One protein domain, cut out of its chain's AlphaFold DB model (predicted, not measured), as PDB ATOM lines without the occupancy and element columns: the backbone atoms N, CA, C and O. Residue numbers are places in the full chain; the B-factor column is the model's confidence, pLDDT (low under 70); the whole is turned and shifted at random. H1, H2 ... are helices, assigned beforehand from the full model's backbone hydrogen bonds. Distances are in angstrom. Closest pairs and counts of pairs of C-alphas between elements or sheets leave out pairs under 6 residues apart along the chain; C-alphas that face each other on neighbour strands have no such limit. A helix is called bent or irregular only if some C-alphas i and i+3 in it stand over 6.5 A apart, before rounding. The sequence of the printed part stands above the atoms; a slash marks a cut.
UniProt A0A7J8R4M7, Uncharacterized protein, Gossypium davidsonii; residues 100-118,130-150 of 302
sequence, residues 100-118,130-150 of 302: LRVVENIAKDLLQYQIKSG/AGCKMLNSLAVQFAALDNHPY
ATOM      1  N   LEU A 100     -78.818  27.765   4.340       70.62
ATOM      2  CA  LEU A 100     -79.388  29.118   4.320       70.62
ATOM      3  C   LEU A 100     -79.687  29.596   2.890       70.62
ATOM      4  O   LEU A 100     -80.692  30.265   2.664       70.62
ATOM      5  N   ARG A 101     -78.873  29.177   1.907       74.44
ATOM      6  CA  ARG A 101     -79.136  29.431   0.479       74.44
ATOM      7  C   ARG A 101     -80.399  28.723  -0.019       74.44
ATOM      8  O   ARG A 101     -81.103  29.285  -0.851       74.44
ATOM      9  N   VAL A 102     -80.712  27.527   0.489       78.38
ATOM     10  CA  VAL A 102     -81.942  26.799   0.120       78.38
ATOM     11  C   VAL A 102     -83.182  27.546   0.614       78.38
ATOM     12  O   VAL A 102     -84.093  27.789  -0.175       78.38
ATOM     13  N   VAL A 103     -83.190  27.998   1.872       79.25
ATOM     14  CA  VAL A 103     -84.318  28.767   2.432       79.25
ATOM     15  C   VAL A 103     -84.500  30.106   1.705       79.25
ATOM     16  O   VAL A 103     -85.624  30.487   1.380       79.25
ATOM     17  N   GLU A 104     -83.405  30.802   1.386       79.31
ATOM     18  CA  GLU A 104     -83.462  32.075   0.659       79.31
ATOM     19  C   GLU A 104     -83.990  31.907  -0.777       79.31
ATOM     20  O   GLU A 104     -84.759  32.743  -1.259       79.31
ATOM     21  N   ASN A 105     -83.629  30.815  -1.458       80.31
ATOM     22  CA  ASN A 105     -84.134  30.516  -2.799       80.31
ATOM     23  C   ASN A 105     -85.620  30.133  -2.779       80.31
ATOM     24  O   ASN A 105     -86.382  30.648  -3.594       80.31
ATOM     25  N   ILE A 106     -86.053  29.336  -1.796       83.25
ATOM     26  CA  ILE A 106     -87.471  29.000  -1.590       83.25
ATOM     27  C   ILE A 106     -88.306  30.271  -1.375       83.25
ATOM     28  O   ILE A 106     -89.358  30.444  -1.995       83.25
ATOM     29  N   ALA A 107     -87.819  31.201  -0.547       78.69
ATOM     30  CA  ALA A 107     -88.498  32.470  -0.306       78.69
ATOM     31  C   ALA A 107     -88.590  33.331  -1.579       78.69
ATOM     32  O   ALA A 107     -89.642  33.909  -1.855       78.69
ATOM     33  N   LYS A 108     -87.521  33.392  -2.387       83.44
ATOM     34  CA  LYS A 108     -87.508  34.129  -3.664       83.44
ATOM     35  C   LYS A 108     -88.477  33.543  -4.687       83.44
ATOM     36  O   LYS A 108     -89.169  34.310  -5.356       83.44
ATOM     37  N   ASP A 109     -88.560  32.220  -4.779       81.50
ATOM     38  CA  ASP A 109     -89.474  31.546  -5.701       81.50
ATOM     39  C   ASP A 109     -90.936  31.797  -5.307       81.50
ATOM     40  O   ASP A 109     -91.749  32.174  -6.156       81.50
ATOM     41  N   LEU A 110     -91.263  31.700  -4.013       81.12
ATOM     42  CA  LEU A 110     -92.595  32.040  -3.498       81.12
ATOM     43  C   LEU A 110     -92.957  33.508  -3.762       81.12
ATOM     44  O   LEU A 110     -94.072  33.801  -4.200       81.12
ATOM     45  N   LEU A 111     -92.014  34.432  -3.566       77.56
ATOM     46  CA  LEU A 111     -92.240  35.858  -3.812       77.56
ATOM     47  C   LEU A 111     -92.451  36.150  -5.306       77.56
ATOM     48  O   LEU A 111     -93.340  36.915  -5.683       77.56
ATOM     49  N   GLN A 112     -91.669  35.507  -6.178       82.25
ATOM     50  CA  GLN A 112     -91.807  35.656  -7.624       82.25
ATOM     51  C   GLN A 112     -93.146  35.097  -8.125       82.25
ATOM     52  O   GLN A 112     -93.748  35.672  -9.038       82.25
ATOM     53  N   TYR A 113     -93.630  34.006  -7.528       80.25
ATOM     54  CA  TYR A 113     -94.938  33.442  -7.844       80.25
ATOM     55  C   TYR A 113     -96.075  34.413  -7.511       80.25
ATOM     56  O   TYR A 113     -96.927  34.646  -8.366       80.25
ATOM     57  N   GLN A 114     -96.039  35.055  -6.339       73.81
ATOM     58  CA  GLN A 114     -97.040  36.054  -5.937       73.81
ATOM     59  C   GLN A 114     -97.071  37.269  -6.882       73.81
ATOM     60  O   GLN A 114     -98.135  37.756  -7.261       73.81
ATOM     61  N   ILE A 115     -95.903  37.730  -7.348       76.12
ATOM     62  CA  ILE A 115     -95.813  38.846  -8.308       76.12
ATOM     63  C   ILE A 115     -96.411  38.469  -9.674       76.12
ATOM     64  O   ILE A 115     -96.994  39.315 -10.358       76.12
ATOM     65  N   LYS A 116     -96.269  37.206 -10.096       73.88
ATOM     66  CA  LYS A 116     -96.818  36.710 -11.367       73.88
ATOM     67  C   LYS A 116     -98.312  36.390 -11.278       73.88
ATOM     68  O   LYS A 116     -99.016  36.614 -12.260       73.88
ATOM     69  N   SER A 117     -98.804  35.907 -10.137       69.94
ATOM     70  CA  SER A 117    -100.229  35.607  -9.942       69.94
ATOM     71  C   SER A 117    -101.079  36.876  -9.797       69.94
ATOM     72  O   SER A 117    -102.206  36.908 -10.287       69.94
ATOM     73  N   GLY A 118    -100.528  37.952  -9.224       66.19
ATOM     74  CA  GLY A 118    -101.236  39.215  -8.979       66.19
ATOM     75  C   GLY A 118    -101.522  40.099 -10.203       66.19
ATOM     76  O   GLY A 118    -102.086  41.176 -10.043       66.19
ATOM     77  N   ALA A 130     -99.808  25.256 -13.488       72.94
ATOM     78  CA  ALA A 130     -98.508  25.812 -13.117       72.94
ATOM     79  C   ALA A 130     -98.299  25.960 -11.594       72.94
ATOM     80  O   ALA A 130     -97.220  25.638 -11.101       72.94
ATOM     81  N   GLY A 131     -99.315  26.391 -10.840       80.19
ATOM     82  CA  GLY A 131     -99.239  26.533  -9.384       80.19
ATOM     83  C   GLY A 131     -99.147  25.187  -8.665       80.19
ATOM     84  O   GLY A 131     -98.306  25.022  -7.784       80.19
ATOM     85  N   CYS A 132     -99.908  24.178  -9.108       74.12
ATOM     86  CA  CYS A 132     -99.811  22.821  -8.550       74.12
ATOM     87  C   CYS A 132     -98.417  22.208  -8.755       74.12
ATOM     88  O   CYS A 132     -97.873  21.568  -7.855       74.12
ATOM     89  N   LYS A 133     -97.797  22.430  -9.924       75.12
ATOM     90  CA  LYS A 133     -96.425  21.964 -10.198       75.12
ATOM     91  C   LYS A 133     -95.395  22.630  -9.288       75.12
ATOM     92  O   LYS A 133     -94.461  21.964  -8.848       75.12
ATOM     93  N   MET A 134     -95.575  23.914  -8.986       80.44
ATOM     94  CA  MET A 134     -94.687  24.641  -8.086       80.44
ATOM     95  C   MET A 134     -94.801  24.135  -6.644       80.44
ATOM     96  O   MET A 134     -93.778  23.850  -6.029       80.44
ATOM     97  N   LEU A 135     -96.022  23.943  -6.133       80.19
ATOM     98  CA  LEU A 135     -96.236  23.396  -4.787       80.19
ATOM     99  C   LEU A 135     -95.668  21.978  -4.641       80.19
ATOM    100  O   LEU A 135     -95.019  21.687  -3.641       80.19
ATOM    101  N   ASN A 136     -95.823  21.127  -5.659       73.38
ATOM    102  CA  ASN A 136     -95.197  19.803  -5.662       73.38
ATOM    103  C   ASN A 136     -93.664  19.884  -5.670       73.38
ATOM    104  O   ASN A 136     -93.008  19.097  -4.992       73.38
ATOM    105  N   SER A 137     -93.076  20.845  -6.392       80.69
ATOM    106  CA  SER A 137     -91.624  21.062  -6.366       80.69
ATOM    107  C   SER A 137     -91.137  21.513  -4.984       80.69
ATOM    108  O   SER A 137     -90.134  20.990  -4.501       80.69
ATOM    109  N   LEU A 138     -91.872  22.409  -4.319       78.44
ATOM    110  CA  LEU A 138     -91.606  22.825  -2.937       78.44
ATOM    111  C   LEU A 138     -91.707  21.648  -1.962       78.44
ATOM    112  O   LEU A 138     -90.803  21.450  -1.158       78.44
ATOM    113  N   ALA A 139     -92.758  20.832  -2.062       72.81
ATOM    114  CA  ALA A 139     -92.943  19.665  -1.203       72.81
ATOM    115  C   ALA A 139     -91.782  18.661  -1.325       72.81
ATOM    116  O   ALA A 139     -91.290  18.162  -0.314       72.81
ATOM    117  N   VAL A 140     -91.285  18.419  -2.545       76.56
ATOM    118  CA  VAL A 140     -90.105  17.566  -2.777       76.56
ATOM    119  C   VAL A 140     -88.840  18.170  -2.156       76.56
ATOM    120  O   VAL A 140     -88.036  17.439  -1.578       76.56
ATOM    121  N   GLN A 141     -88.665  19.494  -2.223       78.50
ATOM    122  CA  GLN A 141     -87.531  20.175  -1.586       78.50
ATOM    123  C   GLN A 141     -87.603  20.117  -0.051       78.50
ATOM    124  O   GLN A 141     -86.578  19.892   0.591       78.50
ATOM    125  N   PHE A 142     -88.793  20.242   0.545       73.31
ATOM    126  CA  PHE A 142     -88.982  20.085   1.993       73.31
ATOM    127  C   PHE A 142     -88.720  18.649   2.463       73.31
ATOM    128  O   PHE A 142     -87.993  18.454   3.434       73.31
ATOM    129  N   ALA A 143     -89.197  17.639   1.731       72.69
ATOM    130  CA  ALA A 143     -88.924  16.235   2.052       72.69
ATOM    131  C   ALA A 143     -87.421  15.883   1.980       72.69
ATOM    132  O   ALA A 143     -86.937  15.015   2.708       72.69
ATOM    133  N   ALA A 144     -86.657  16.565   1.119       72.12
ATOM    134  CA  ALA A 144     -85.204  16.420   1.066       72.12
ATOM    135  C   ALA A 144     -84.498  17.044   2.288       72.12
ATOM    136  O   ALA A 144     -83.449  16.549   2.698       72.12
ATOM    137  N   LEU A 145     -85.072  18.093   2.890       69.44
ATOM    138  CA  LEU A 145     -84.543  18.729   4.105       69.44
ATOM    139  C   LEU A 145     -84.804  17.896   5.366       69.44
ATOM    140  O   LEU A 145     -83.932  17.847   6.233       69.44
ATOM    141  N   ASP A 146     -85.934  17.189   5.437       68.94
ATOM    142  CA  ASP A 146     -86.285  16.320   6.575       68.94
ATOM    143  C   ASP A 146     -85.294  15.163   6.793       68.94
ATOM    144  O   ASP A 146     -85.194  14.624   7.894       68.94
ATOM    145  N   ASN A 147     -84.518  14.801   5.768       66.62
ATOM    146  CA  ASN A 147     -83.517  13.736   5.836       66.62
ATOM    147  C   ASN A 147     -82.091  14.243   6.132       66.62
ATOM    148  O   ASN A 147     -81.144  13.454   6.102       66.62
ATOM    149  N   HIS A 148     -81.898  15.541   6.404       67.56
ATOM    150  CA  HIS A 148     -80.563  16.105   6.609       67.56
ATOM    151  C   HIS A 148     -80.192  16.197   8.109       67.56
ATOM    152  O   HIS A 148     -80.858  16.912   8.859       67.56
ATOM    153  N   PRO A 149     -79.076  15.589   8.569       49.47
ATOM    154  CA  PRO A 149     -78.730  15.429   9.995       49.47
ATOM    155  C   PRO A 149     -78.364  16.723  10.756       49.47
ATOM    156  O   PRO A 149     -77.940  16.664  11.906       49.47
ATOM    157  N   TYR A 150     -78.525  17.892  10.133       46.00
ATOM    158  CA  TYR A 150     -78.144  19.202  10.682       46.00
ATOM    159  C   TYR A 150     -79.211  20.291  10.484       46.00
ATOM    160  O   TYR A 150     -78.923  21.472  10.671       46.00
TER     161      TYR A 150
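This is residues 100 to 118 and 130 to 150 of the 302 residues of an uncharacterized protein of Gossypium davidsonii (UniProt A0A7J8R4M7). Two helices, H1 and H2, lie side by side and run opposite ways, nearly parallel in line but loosely set, with a short tail, residues 146 to 150, running on past the last turn of H2. Together they make a flat, elongated pair, and of the 12 residues between them in the chain 11 are not printed. The printed part has 40 residues with two named helices, H1 and then H2, and no named strand; the class is all helix. The whole is loose, with a radius of gyration of the C-alphas of 11.5 A, and spans 38 by 20 by 7 A.

H1, residues 100 to 117, and H2, residues 130 to 145, are close but not clearly touching, with 1 pair of C-alphas within 8 A. The closest C-alphas of the two are those of Ile 106 and Leu 138, 7.6 A apart. Their lines stand at a shallow tilt of 12 degrees, and they run opposite ways. Their centres are 12.0 A apart. In both H1 and H2 every pair of O i and N i+4 is within hydrogen-bond range.

H1 has 18 residues and begins at C-alpha 100, at (-79.388, 29.118, 4.320). It measures 26.1 A from first to last C-alpha and ends at C-alpha 117, at (-100.229, 35.607, -9.942). H2 has 16 residues and measures 23.3 A, from C-alpha 130 to C-alpha 145, at (-84.543, 18.729, 4.105). Neither helix is bent or irregular.

The two C-alphas farthest apart are those of Gly 118 and Pro 149, 37.8 A. The link from H1 to H2 is across the cut: residues 119 to 129 are not printed, and C-alphas 118 and 130 are 14.3 A apart. The mean pLDDT of the printed part is 74.5, and the model's confidence is low, under 70, at residues 117 to 118 and 145 to 150.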